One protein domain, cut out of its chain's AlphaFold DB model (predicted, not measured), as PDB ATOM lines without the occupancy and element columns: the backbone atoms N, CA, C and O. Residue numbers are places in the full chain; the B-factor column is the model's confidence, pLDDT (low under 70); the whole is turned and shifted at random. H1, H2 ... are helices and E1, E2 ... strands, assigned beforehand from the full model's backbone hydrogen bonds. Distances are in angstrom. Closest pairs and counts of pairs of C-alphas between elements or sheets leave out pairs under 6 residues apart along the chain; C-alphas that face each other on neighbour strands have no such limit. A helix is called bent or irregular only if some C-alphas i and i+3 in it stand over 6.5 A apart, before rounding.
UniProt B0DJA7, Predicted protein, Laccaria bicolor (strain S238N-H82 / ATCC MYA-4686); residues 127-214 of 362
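What this domain is: This is residues 127 to 214 of the 362 residues of the protein "Predicted protein" of Laccaria bicolor (strain S238N-H82 / ATCC MYA-4686) (UniProt B0DJA7). Look for an open frame of three helices: a long one, H1, a shorter one, H2, running crosswise to the far half of H1, and H3, which folds back beside the end of H2 and runs opposite to it. A small two-stranded hairpin, E1 and E2, makes the turn from H2 to H3, while residues 127 to 142 of H1 and 207 to 214 of H3 stick out as two free arms. The printed part has 88 residues, with three named helices and two named strands in the order H1, H2, E1, E2, H3; the sheet has the order E1 - E2, antiparallel, and the class is mostly helix. The whole is only just compact, close to loose, with a radius of gyration of the C-alphas of 14.4 A and spans of 40 by 37 by 23 A.

Where its parts are: Find C-alpha 127 at (-42.545, -42.488, -43.583); from there H1, residues 127 to 154, runs 40.9 A to C-alpha 154 at (-3.369, -54.137, -43.388). Next comes H2, residues 165 to 177, 19.1 A long. E1, residues 179 to 181, measures 6.4 A, and E2, residues 187 to 192, 10.1 A. H3, residues 195 to 214, runs 27.2 A and ends at C-alpha 214, (-21.925, -42.571, -18.179); it is neither bent nor irregular, but only just: C-alphas 209 and 212 are 6.4 A apart.

How they stand to each other: Start at residues 145 to 148 of H1, which alone touch H2, at its residues 171 to 174. The two helices only just touch, with 3 pairs of C-alphas within 8 A, the closest being those of Phe 148 and Leu 171 at 6.8 A. Their lines are about perpendicular, at 84 degrees. Go on to E1 and E2, a hairpin of antiparallel strands with 135 degrees between their directions; N 188 and O 180 are within hydrogen-bond range at 2.9 A, and N 180 and O 191 at 3.4 A. Then see H3 touch H2 with residues 195 to 199 alone, at residues 172 to 176 of H2; the closest C-alphas are those of Ala 176 and Ala 195, 5.3 A apart. H2 and H3 stand at a shallow tilt of 13 degrees, opposite ways. H1 is apart from H3, E1 and E2. In H1 and H2 every O i to N i+4 pair is within hydrogen-bond range; in H3, 14 of 16 are.

The domain as a whole: The C-alphas farthest apart are those of Glu 127 and Gly 156, at 42.8 A. The printed part has no cut. The link from H1 to H2, 10 residues, is short; the links H2 to E1, E1 to E2 and E2 to H3 are tight. Look at the B-factor column for confidence: the mean pLDDT of the printed part is 82.8, but residues 194 to 210 and 212 to 214 are under 70, and H3 has a mean of 64.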
ATOM      1  N   GLU A 127     -43.192 -41.553 -44.510       86.31
ATOM      2  CA  GLU A 127     -42.545 -42.488 -43.583       86.31
ATOM      3  C   GLU A 127     -41.760 -43.590 -44.317       86.31
ATOM      4  O   GLU A 127     -40.629 -43.913 -43.939       86.31
ATOM      5  N   ALA A 128     -42.304 -44.137 -45.410       87.50
ATOM      6  CA  ALA A 128     -41.603 -45.119 -46.238       87.50
ATOM      7  C   ALA A 128     -40.321 -44.532 -46.856       87.50
ATOM      8  O   ALA A 128     -39.261 -45.165 -46.804       87.50
ATOM      9  N   ASN A 129     -40.382 -43.298 -47.368       85.00
ATOM     10  CA  ASN A 129     -39.219 -42.579 -47.889       85.00
ATOM     11  C   ASN A 129     -38.173 -42.313 -46.799       85.00
ATOM     12  O   ASN A 129     -36.980 -42.520 -47.038       85.00
ATOM     13  N   ARG A 130     -38.597 -41.949 -45.580       87.31
ATOM     14  CA  ARG A 130     -37.704 -41.770 -44.424       87.31
ATOM     15  C   ARG A 130     -36.963 -43.063 -44.073       87.31
ATOM     16  O   ARG A 130     -35.740 -43.048 -43.923       87.31
ATOM     17  N   ARG A 131     -37.670 -44.198 -43.998       88.06
ATOM     18  CA  ARG A 131     -37.062 -45.519 -43.727       88.06
ATOM     19  C   ARG A 131     -36.103 -45.947 -44.833       88.06
ATOM     20  O   ARG A 131     -35.000 -46.415 -44.547       88.06
ATOM     21  N   LYS A 132     -36.488 -45.742 -46.096       87.69
ATOM     22  CA  LYS A 132     -35.646 -46.045 -47.261       87.69
ATOM     23  C   LYS A 132     -34.371 -45.193 -47.267       87.69
ATOM     24  O   LYS A 132     -33.292 -45.722 -47.533       87.69
ATOM     25  N   GLY A 133     -34.479 -43.912 -46.904       86.25
ATOM     26  CA  GLY A 133     -33.345 -43.010 -46.702       86.25
ATOM     27  C   GLY A 133     -32.405 -43.493 -45.595       86.25
ATOM     28  O   GLY A 133     -31.210 -43.650 -45.835       86.25
ATOM     29  N   GLY A 134     -32.949 -43.837 -44.423       86.00
ATOM     30  CA  GLY A 134     -32.170 -44.379 -43.303       86.00
ATOM     31  C   GLY A 134     -31.412 -45.663 -43.660       86.00
ATOM     32  O   GLY A 134     -30.216 -45.767 -43.394       86.00
ATOM     33  N   SER A 135     -32.069 -46.602 -44.352       85.56
ATOM     34  CA  SER A 135     -31.448 -47.850 -44.826       85.56
ATOM     35  C   SER A 135     -30.285 -47.603 -45.795       85.56
ATOM     36  O   SER A 135     -29.292 -48.336 -45.784       85.56
ATOM     37  N   LYS A 136     -30.383 -46.571 -46.643       85.75
ATOM     38  CA  LYS A 136     -29.308 -46.196 -47.571       85.75
ATOM     39  C   LYS A 136     -28.093 -45.642 -46.820       85.75
ATOM     40  O   LYS A 136     -26.972 -46.058 -47.107       85.75
ATOM     41  N   THR A 137     -28.314 -44.767 -45.841       82.44
ATOM     42  CA  THR A 137     -27.242 -44.207 -45.003       82.44
ATOM     43  C   THR A 137     -26.550 -45.295 -44.186       82.44
ATOM     44  O   THR A 137     -25.325 -45.383 -44.207       82.44
ATOM     45  N   GLN A 138     -27.313 -46.187 -43.549       84.25
ATOM     46  CA  GLN A 138     -26.755 -47.316 -42.799       84.25
ATOM     47  C   GLN A 138     -25.888 -48.220 -43.685       84.25
ATOM     48  O   GLN A 138     -24.756 -48.526 -43.317       84.25
ATOM     49  N   ARG A 139     -26.362 -48.583 -44.886       86.00
ATOM     50  CA  ARG A 139     -25.560 -49.366 -45.843       86.00
ATOM     51  C   ARG A 139     -24.264 -48.661 -46.240       86.00
ATOM     52  O   ARG A 139     -23.223 -49.308 -46.302       86.00
ATOM     53  N   SER A 140     -24.308 -47.347 -46.461       84.12
ATOM     54  CA  SER A 140     -23.116 -46.551 -46.782       84.12
ATOM     55  C   SER A 140     -22.097 -46.534 -45.638       84.12
ATOM     56  O   SER A 140     -20.895 -46.643 -45.886       84.12
ATOM     57  N   ILE A 141     -22.561 -46.429 -44.390       85.12
ATOM     58  CA  ILE A 141     -21.700 -46.464 -43.199       85.12
ATOM     59  C   ILE A 141     -21.042 -47.840 -43.061       85.12
ATOM     60  O   ILE A 141     -19.825 -47.911 -42.911       85.12
ATOM     61  N   VAL A 142     -21.808 -48.928 -43.198       89.69
ATOM     62  CA  VAL A 142     -21.276 -50.302 -43.121       89.69
ATOM     63  C   VAL A 142     -20.241 -50.564 -44.217       89.69
ATOM     64  O   VAL A 142     -19.176 -51.112 -43.946       89.69
ATOM     65  N   MET A 143     -20.501 -50.129 -45.453       87.50
ATOM     66  CA  MET A 143     -19.520 -50.243 -46.538       87.50
ATOM     67  C   MET A 143     -18.243 -49.447 -46.245       87.50
ATOM     68  O   MET A 143     -17.144 -49.949 -46.478       87.50
ATOM     69  N   SER A 144     -18.374 -48.231 -45.710       86.88
ATOM     70  CA  SER A 144     -17.224 -47.387 -45.361       86.88
ATOM     71  C   SER A 144     -16.395 -48.008 -44.237       86.88
ATOM     72  O   SER A 144     -15.172 -48.065 -44.357       86.88
ATOM     73  N   TRP A 145     -17.056 -48.552 -43.209       94.25
ATOM     74  CA  TRP A 145     -16.418 -49.284 -42.115       94.25
ATOM     75  C   TRP A 145     -15.651 -50.508 -42.616       94.25
ATOM     76  O   TRP A 145     -14.481 -50.664 -42.295       94.25
ATOM     77  N   ASN A 146     -16.262 -51.341 -43.460       93.56
ATOM     78  CA  ASN A 146     -15.616 -52.554 -43.970       93.56
ATOM     79  C   ASN A 146     -14.359 -52.249 -44.798       93.56
ATOM     80  O   ASN A 146     -13.395 -53.012 -44.772       93.56
ATOM     81  N   VAL A 147     -14.366 -51.145 -45.549       91.81
ATOM     82  CA  VAL A 147     -13.188 -50.709 -46.309       91.81
ATOM     83  C   VAL A 147     -12.114 -50.156 -45.370       91.81
ATOM     84  O   VAL A 147     -10.957 -50.547 -45.484       91.81
ATOM     85  N   PHE A 148     -12.504 -49.313 -44.411       95.12
ATOM     86  CA  PHE A 148     -11.602 -48.802 -43.380       95.12
ATOM     87  C   PHE A 148     -10.932 -49.932 -42.592       95.12
ATOM     88  O   PHE A 148      -9.716 -49.949 -42.468       95.12
ATOM     89  N   GLN A 149     -11.708 -50.901 -42.110       96.19
ATOM     90  CA  GLN A 149     -11.215 -51.996 -41.284       96.19
ATOM     91  C   GLN A 149     -10.162 -52.827 -42.024       96.19
ATOM     92  O   GLN A 149      -9.122 -53.143 -41.454       96.19
ATOM     93  N   LYS A 150     -10.390 -53.134 -43.309       96.00
ATOM     94  CA  LYS A 150      -9.412 -53.850 -44.142       96.00
ATOM     95  C   LYS A 150      -8.110 -53.070 -44.302       96.00
ATOM     96  O   LYS A 150      -7.040 -53.652 -44.163       96.00
ATOM     97  N   GLU A 151      -8.195 -51.772 -44.579       95.81
ATOM     98  CA  GLU A 151      -7.015 -50.915 -44.729       95.81
ATOM     99  C   GLU A 151      -6.269 -50.728 -43.400       95.81
ATOM    100  O   GLU A 151      -5.047 -50.839 -43.354       95.81
ATOM    101  N   ALA A 152      -6.988 -50.494 -42.304       95.94
ATOM    102  CA  ALA A 152      -6.409 -50.280 -40.985       95.94
ATOM    103  C   ALA A 152      -5.748 -51.548 -40.424       95.94
ATOM    104  O   ALA A 152      -4.671 -51.449 -39.839       95.94
ATOM    105  N   LEU A 153      -6.334 -52.729 -40.652       96.56
ATOM    106  CA  LEU A 153      -5.703 -54.015 -40.334       96.56
ATOM    107  C   LEU A 153      -4.453 -54.254 -41.187       96.56
ATOM    108  O   LEU A 153      -3.417 -54.643 -40.658       96.56
ATOM    109  N   ALA A 154      -4.518 -53.977 -42.494       97.00
ATOM    110  CA  ALA A 154      -3.369 -54.137 -43.388       97.00
ATOM    111  C   ALA A 154      -2.199 -53.208 -43.020       97.00
ATOM    112  O   ALA A 154      -1.040 -53.584 -43.171       97.00
ATOM    113  N   LEU A 155      -2.497 -52.011 -42.508       96.88
ATOM    114  CA  LEU A 155      -1.508 -51.052 -42.015       96.88
ATOM    115  C   LEU A 155      -1.032 -51.336 -40.579       96.88
ATOM    116  O   LEU A 155      -0.178 -50.606 -40.083       96.88
ATOM    117  N   GLY A 156      -1.595 -52.334 -39.889       97.25
ATOM    118  CA  GLY A 156      -1.308 -52.598 -38.475       97.25
ATOM    119  C   GLY A 156      -1.788 -51.494 -37.523       97.25
ATOM    120  O   GLY A 156      -1.324 -51.425 -36.389       97.25
ATOM    121  N   LYS A 157      -2.702 -50.617 -37.969       96.44
ATOM    122  CA  LYS A 157      -3.339 -49.588 -37.125       96.44
ATOM    123  C   LYS A 157      -4.409 -50.182 -36.208       96.44
ATOM    124  O   LYS A 157      -4.671 -49.629 -35.148       96.44
ATOM    125  N   LEU A 158      -5.035 -51.282 -36.626       96.88
ATOM    126  CA  LEU A 158      -5.917 -52.093 -35.791       96.88
ATOM    127  C   LEU A 158      -5.233 -53.415 -35.468       96.88
ATOM    128  O   LEU A 158      -4.627 -54.030 -36.347       96.88
ATOM    129  N   GLN A 159      -5.348 -53.847 -34.215       94.69
ATOM    130  CA  GLN A 159      -4.807 -55.125 -33.759       94.69
ATOM    131  C   GLN A 159      -5.746 -56.293 -34.091       94.69
ATOM    132  O   GLN A 159      -5.286 -57.392 -34.393       94.69
ATOM    133  N   ASP A 160      -7.057 -56.049 -34.066       95.25
ATOM    134  CA  ASP A 160      -8.095 -57.037 -34.329       95.25
ATOM    135  C   ASP A 160      -9.327 -56.407 -35.012       95.25
ATOM    136  O   ASP A 160      -9.322 -55.256 -35.458       95.25
ATOM    137  N   ASN A 161     -10.382 -57.203 -35.178       93.12
ATOM    138  CA  ASN A 161     -11.626 -56.798 -35.820       93.12
ATOM    139  C   ASN A 161     -12.677 -56.246 -34.836       93.12
ATOM    140  O   ASN A 161     -13.839 -56.095 -35.230       93.12
ATOM    141  N   ILE A 162     -12.302 -55.958 -33.587       92.62
ATOM    142  CA  ILE A 162     -13.228 -55.503 -32.551       92.62
ATOM    143  C   ILE A 162     -13.507 -54.007 -32.730       92.62
ATOM    144  O   ILE A 162     -12.620 -53.195 -32.985       92.62
ATOM    145  N   VAL A 163     -14.783 -53.631 -32.618       90.38
ATOM    146  CA  VAL A 163     -15.206 -52.226 -32.637       90.38
ATOM    147  C   VAL A 163     -15.073 -51.666 -31.226       90.38
ATOM    148  O   VAL A 163     -15.973 -51.842 -30.404       90.38
ATOM    149  N   ASP A 164     -13.965 -50.994 -30.942       92.44
ATOM    150  CA  ASP A 164     -13.757 -50.278 -29.686       92.44
ATOM    151  C   ASP A 164     -13.696 -48.751 -29.893       92.44
ATOM    152  O   ASP A 164     -13.860 -48.222 -31.000       92.44
ATOM    153  N   GLY A 165     -13.507 -48.015 -28.794       87.56
ATOM    154  CA  GLY A 165     -13.379 -46.559 -28.844       87.56
ATOM    155  C   GLY A 165     -12.159 -46.095 -29.648       87.56
ATOM    156  O   GLY A 165     -12.226 -45.060 -30.308       87.56
ATOM    157  N   HIS A 166     -11.069 -46.867 -29.646       90.38
ATOM    158  CA  HIS A 166      -9.855 -46.538 -30.385       90.38
ATOM    159  C   HIS A 166     -10.064 -46.684 -31.899       90.38
ATOM    160  O   HIS A 166      -9.753 -45.766 -32.658       90.38
ATOM    161  N   ALA A 167     -10.694 -47.773 -32.339       92.38
ATOM    162  CA  ALA A 167     -11.050 -48.028 -33.728       92.38
ATOM    163  C   ALA A 167     -11.989 -46.953 -34.295       92.38
ATOM    164  O   ALA A 167     -11.833 -46.535 -35.444       92.38
ATOM    165  N   LEU A 168     -12.930 -46.458 -33.482       90.81
ATOM    166  CA  LEU A 168     -13.800 -45.333 -33.839       90.81
ATOM    167  C   LEU A 168     -13.019 -44.028 -34.040       90.81
ATOM    168  O   LEU A 168     -13.288 -43.311 -35.003       90.81
ATOM    169  N   LEU A 169     -12.041 -43.727 -33.181       89.25
ATOM    170  CA  LEU A 169     -11.193 -42.540 -33.334       89.25
ATOM    171  C   LEU A 169     -10.328 -42.619 -34.600       89.25
ATOM    172  O   LEU A 169     -10.262 -41.649 -35.353       89.25
ATOM    173  N   ILE A 170      -9.736 -43.782 -34.889       93.56
ATOM    174  CA  ILE A 170      -8.947 -43.981 -36.116       93.56
ATOM    175  C   ILE A 170      -9.847 -43.894 -37.360       93.56
ATOM    176  O   ILE A 170      -9.438 -43.334 -38.378       93.56
ATOM    177  N   LEU A 171     -11.083 -44.405 -37.298       92.81
ATOM    178  CA  LEU A 171     -12.061 -44.247 -38.381       92.81
ATOM    179  C   LEU A 171     -12.352 -42.765 -38.646       92.81
ATOM    180  O   LEU A 171     -12.414 -42.350 -39.802       92.81
ATOM    181  N   MET A 172     -12.562 -41.978 -37.589       87.94
ATOM    182  CA  MET A 172     -12.837 -40.543 -37.692       87.94
ATOM    183  C   MET A 172     -11.680 -39.798 -38.362       87.94
ATOM    184  O   MET A 172     -11.922 -39.027 -39.290       87.94
ATOM    185  N   ASP A 173     -10.446 -40.093 -37.955       89.75
ATOM    186  CA  ASP A 173      -9.231 -39.516 -38.537       89.75
ATOM    187  C   ASP A 173      -9.070 -39.925 -40.015       89.75
ATOM    188  O   ASP A 173      -8.940 -39.087 -40.907       89.75
ATOM    189  N   SER A 174      -9.255 -41.215 -40.319       90.31
ATOM    190  CA  SER A 174      -9.226 -41.730 -41.694       90.31
ATOM    191  C   SER A 174     -10.298 -41.097 -42.588       90.31
ATOM    192  O   SER A 174     -10.053 -40.823 -43.763       90.31
ATOM    193  N   ASN A 175     -11.492 -40.834 -42.053       87.00
ATOM    194  CA  ASN A 175     -12.561 -40.171 -42.793       87.00
ATOM    195  C   ASN A 175     -12.295 -38.676 -43.012       87.00
ATOM    196  O   ASN A 175     -12.770 -38.134 -44.010       87.00
ATOM    197  N   ALA A 176     -11.544 -38.017 -42.123       84.81
ATOM    198  CA  ALA A 176     -11.155 -36.619 -42.291       84.81
ATOM    199  C   ALA A 176     -10.166 -36.430 -43.453       84.81
ATOM    200  O   ALA A 176     -10.221 -35.425 -44.162       84.81
ATOM    201  N   GLU A 177      -9.303 -37.420 -43.686       84.81
ATOM    202  CA  GLU A 177      -8.311 -37.399 -44.764       84.81
ATOM    203  C   GLU A 177      -8.858 -37.894 -46.115       84.81
ATOM    204  O   GLU A 177      -8.283 -37.610 -47.169       84.81
ATOM    205  N   ARG A 178      -9.975 -38.634 -46.119       82.75
ATOM    206  CA  ARG A 178     -10.489 -39.301 -47.323       82.75
ATOM    207  C   ARG A 178     -11.132 -38.356 -48.335       82.75
ATOM    208  O   ARG A 178     -11.943 -37.481 -48.025       82.75
ATOM    209  N   CYS A 179     -10.848 -38.639 -49.605       87.25
ATOM    210  CA  CYS A 179     -11.540 -38.010 -50.720       87.25
ATOM    211  C   CYS A 179     -12.975 -38.520 -50.892       87.25
ATOM    212  O   CYS A 179     -13.270 -39.680 -50.579       87.25
ATOM    213  N   LYS A 180     -13.851 -37.683 -51.467       85.38
ATOM    214  CA  LYS A 180     -15.223 -38.082 -51.820       85.38
ATOM    215  C   LYS A 180     -15.177 -39.273 -52.783       85.38
ATOM    216  O   LYS A 180     -14.324 -39.328 -53.667       85.38
ATOM    217  N   ARG A 181     -16.096 -40.227 -52.620       82.69
ATOM    218  CA  ARG A 181     -16.236 -41.379 -53.522       82.69
ATOM    219  C   ARG A 181     -17.378 -41.173 -54.517       82.69
ATOM    220  O   ARG A 181     -18.385 -40.544 -54.180       82.69
ATOM    221  N   ASN A 182     -17.227 -41.684 -55.739       86.81
ATOM    222  CA  ASN A 182     -18.313 -41.736 -56.721       86.81
ATOM    223  C   ASN A 182     -19.331 -42.845 -56.361       86.81
ATOM    224  O   ASN A 182     -19.191 -43.539 -55.351       86.81
ATOM    225  N   ARG A 183     -20.389 -43.015 -57.169       79.94
ATOM    226  CA  ARG A 183     -21.414 -44.057 -56.932       79.94
ATOM    227  C   ARG A 183     -20.850 -45.480 -57.040       79.94
ATOM    228  O   ARG A 183     -21.457 -46.404 -56.511       79.94
ATOM    229  N   GLN A 184     -19.711 -45.633 -57.704       80.38
ATOM    230  CA  GLN A 184     -18.972 -46.871 -57.906       80.38
ATOM    231  C   GLN A 184     -17.993 -47.158 -56.752       80.38
ATOM    232  O   GLN A 184     -17.420 -48.239 -56.694       80.38
ATOM    233  N   GLY A 185     -17.832 -46.226 -55.805       79.69
ATOM    234  CA  GLY A 185     -16.929 -46.366 -54.662       79.69
ATOM    235  C   GLY A 185     -15.479 -45.960 -54.939       79.69
ATOM    236  O   GLY A 185     -14.639 -46.105 -54.053       79.69
ATOM    237  N   GLU A 186     -15.175 -45.423 -56.118       84.81
ATOM    238  CA  GLU A 186     -13.839 -44.949 -56.482       84.81
ATOM    239  C   GLU A 186     -13.590 -43.551 -55.909       84.81
ATOM    240  O   GLU A 186     -14.501 -42.719 -55.836       84.81
ATOM    241  N   HIS A 187     -12.351 -43.276 -55.501       87.00
ATOM    242  CA  HIS A 187     -11.961 -41.969 -54.979       87.00
ATOM    243  C   HIS A 187     -11.913 -40.922 -56.094       87.00
ATOM    244  O   HIS A 187     -11.247 -41.114 -57.107       87.00
ATOM    245  N   ILE A 188     -12.585 -39.790 -55.880       91.06
ATOM    246  CA  ILE A 188     -12.517 -38.630 -56.769       91.06
ATOM    247  C   ILE A 188     -11.326 -37.775 -56.309       91.06
ATOM    248  O   ILE A 188     -11.417 -37.147 -55.244       91.06
ATOM    249  N   PRO A 189     -10.205 -37.746 -57.055       89.25
ATOM    250  CA  PRO A 189      -9.020 -36.995 -56.651       89.25
ATOM    251  C   PRO A 189      -9.348 -35.505 -56.485       89.25
ATOM    252  O   PRO A 189     -10.248 -34.979 -57.137       89.25
ATOM    253  N   ASN A 190      -8.620 -34.824 -55.596       85.94
ATOM    254  CA  ASN A 190      -8.773 -33.392 -55.290       85.94
ATOM    255  C   ASN A 190     -10.121 -32.967 -54.684       85.94
ATOM    256  O   ASN A 190     -10.373 -31.776 -54.524       85.94
ATOM    257  N   THR A 191     -10.977 -33.908 -54.290       86.25
ATOM    258  CA  THR A 191     -12.148 -33.591 -53.468       86.25
ATOM    259  C   THR A 191     -11.849 -33.995 -52.038       86.25
ATOM    260  O   THR A 191     -11.620 -35.167 -51.775       86.25
ATOM    261  N   ARG A 192     -11.823 -33.055 -51.094       76.62
ATOM    262  CA  ARG A 192     -11.925 -33.408 -49.674       76.62
ATOM    263  C   ARG A 192     -13.401 -33.451 -49.331       76.62
ATOM    264  O   ARG A 192     -14.164 -32.589 -49.769       76.62
ATOM    265  N   ILE A 193     -13.825 -34.468 -48.588       73.44
ATOM    266  CA  ILE A 193     -15.107 -34.360 -47.897       73.44
ATOM    267  C   ILE A 193     -14.948 -33.142 -46.981       73.44
ATOM    268  O   ILE A 193     -13.924 -33.028 -46.309       73.44
ATOM    269  N   GLU A 194     -15.901 -32.207 -46.971       60.66
ATOM    270  CA  GLU A 194     -15.988 -31.197 -45.910       60.66
ATOM    271  C   GLU A 194     -16.322 -31.936 -44.603       60.66
ATOM    272  O   GLU A 194     -17.455 -31.948 -44.120       60.66
ATOM    273  N   ALA A 195     -15.329 -32.662 -44.089       51.50
ATOM    274  CA  ALA A 195     -15.466 -33.700 -43.085       51.50
ATOM    275  C   ALA A 195     -15.993 -33.131 -41.775       51.50
ATOM    276  O   ALA A 195     -16.624 -33.851 -41.018       51.50
ATOM    277  N   ILE A 196     -15.847 -31.823 -41.552       54.22
ATOM    278  CA  ILE A 196     -16.330 -31.121 -40.365       54.22
ATOM    279  C   ILE A 196     -17.823 -31.382 -40.112       54.22
ATOM    280  O   ILE A 196     -18.199 -31.611 -38.967       54.22
ATOM    281  N   LYS A 197     -18.681 -31.424 -41.144       55.69
ATOM    282  CA  LYS A 197     -20.127 -31.648 -40.935       55.69
ATOM    283  C   LYS A 197     -20.457 -33.092 -40.555       55.69
ATOM    284  O   LYS A 197     -21.249 -33.311 -39.645       55.69
ATOM    285  N   GLU A 198     -19.853 -34.076 -41.212       58.72
ATOM    286  CA  GLU A 198     -20.101 -35.500 -40.926       58.72
ATOM    287  C   GLU A 198     -19.409 -35.959 -39.635       58.72
ATOM    288  O   GLU A 198     -19.981 -36.719 -38.852       58.72
ATOM    289  N   LEU A 199     -18.214 -35.429 -39.357       58.12
ATOM    290  CA  LEU A 199     -17.505 -35.603 -38.092       58.12
ATOM    291  C   LEU A 199     -18.328 -35.014 -36.945       58.12
ATOM    292  O   LEU A 199     -18.473 -35.655 -35.913       58.12
ATOM    293  N   PHE A 200     -18.948 -33.848 -37.144       60.91
ATOM    294  CA  PHE A 200     -19.868 -33.259 -36.173       60.91
ATOM    295  C   PHE A 200     -21.078 -34.164 -35.898       60.91
ATOM    296  O   PHE A 200     -21.423 -34.379 -34.735       60.91
ATOM    297  N   TRP A 201     -21.691 -34.758 -36.927       67.31
ATOM    298  CA  TRP A 201     -22.787 -35.719 -36.737       67.31
ATOM    299  C   TRP A 201     -22.339 -36.991 -36.013       67.31
ATOM    300  O   TRP A 201     -23.050 -37.455 -35.118       67.31
ATOM    301  N   CYS A 202     -21.161 -37.527 -36.338       62.78
ATOM    302  CA  CYS A 202     -20.596 -38.696 -35.664       62.78
ATOM    303  C   CYS A 202     -20.261 -38.401 -34.199       62.78
ATOM    304  O   CYS A 202     -20.698 -39.138 -33.318       62.78
ATOM    305  N   THR A 203     -19.571 -37.293 -33.918       64.88
ATOM    306  CA  THR A 203     -19.264 -36.847 -32.554       64.88
ATOM    307  C   THR A 203     -20.543 -36.627 -31.760       64.88
ATOM    308  O   THR A 203     -20.659 -37.125 -30.646       64.88
ATOM    309  N   LYS A 204     -21.555 -35.969 -32.343       67.56
ATOM    310  CA  LYS A 204     -22.864 -35.771 -31.706       67.56
ATOM    311  C   LYS A 204     -23.559 -37.098 -31.397       67.56
ATOM    312  O   LYS A 204     -24.097 -37.256 -30.305       67.56
ATOM    313  N   ALA A 205     -23.539 -38.056 -32.322       68.81
ATOM    314  CA  ALA A 205     -24.139 -39.373 -32.119       68.81
ATOM    315  C   ALA A 205     -23.411 -40.187 -31.037       68.81
ATOM    316  O   ALA A 205     -24.062 -40.822 -30.207       68.81
ATOM    317  N   ILE A 206     -22.077 -40.134 -31.009       69.75
ATOM    318  CA  ILE A 206     -21.252 -40.778 -29.981       69.75
ATOM    319  C   ILE A 206     -21.522 -40.134 -28.617       69.75
ATOM    320  O   ILE A 206     -21.813 -40.849 -27.660       69.75
ATOM    321  N   LEU A 207     -21.531 -38.801 -28.526       66.50
ATOM    322  CA  LEU A 207     -21.798 -38.078 -27.279       66.50
ATOM    323  C   LEU A 207     -23.195 -38.405 -26.731       66.50
ATOM    324  O   LEU A 207     -23.339 -38.727 -25.553       66.50
ATOM    325  N   LEU A 208     -24.217 -38.403 -27.595       67.56
ATOM    326  CA  LEU A 208     -25.593 -38.755 -27.227       67.56
ATOM    327  C   LEU A 208     -25.737 -40.210 -26.771       67.56
ATOM    328  O   LEU A 208     -26.628 -40.509 -25.981       67.56
ATOM    329  N   ARG A 209     -24.879 -41.117 -27.249       69.44
ATOM    330  CA  ARG A 209     -24.898 -42.529 -26.851       69.44
ATOM    331  C   ARG A 209     -24.100 -42.792 -25.574       69.44
ATOM    332  O   ARG A 209     -24.500 -43.641 -24.783       69.44
ATOM    333  N   LEU A 210     -23.007 -42.062 -25.354       63.91
ATOM    334  CA  LEU A 210     -22.142 -42.220 -24.182       63.91
ATOM    335  C   LEU A 210     -22.692 -41.515 -22.938       63.91
ATOM    336  O   LEU A 210     -22.567 -42.056 -21.843       63.91
ATOM    337  N   LEU A 211     -23.335 -40.352 -23.087       70.75
ATOM    338  CA  LEU A 211     -23.839 -39.568 -21.952       70.75
ATOM    339  C   LEU A 211     -24.845 -40.333 -21.068       70.75
ATOM    340  O   LEU A 211     -24.649 -40.341 -19.854       70.75
ATOM    341  N   PRO A 212     -25.867 -41.033 -21.606       67.75
ATOM    342  CA  PRO A 212     -26.779 -41.824 -20.781       67.75
ATOM    343  C   PRO A 212     -26.089 -43.003 -20.089       67.75
ATOM    344  O   PRO A 212     -26.416 -43.313 -18.947       67.75
ATOM    345  N   GLY A 213     -25.121 -43.644 -20.756       67.31
ATOM    346  CA  GLY A 213     -24.355 -44.756 -20.186       67.31
ATOM    347  C   GLY A 213     -23.458 -44.306 -19.035       67.31
ATOM    348  O   GLY A 213     -23.476 -44.910 -17.965       67.31
ATOM    349  N   LEU A 214     -22.742 -43.193 -19.219       61.75
ATOM    350  CA  LEU A 214     -21.925 -42.571 -18.179       61.75
ATOM    351  C   LEU A 214     -22.790 -42.126 -16.996       61.75
ATOM    352  O   LEU A 214     -22.459 -42.415 -15.848       61.75
TER     353      LEU A 214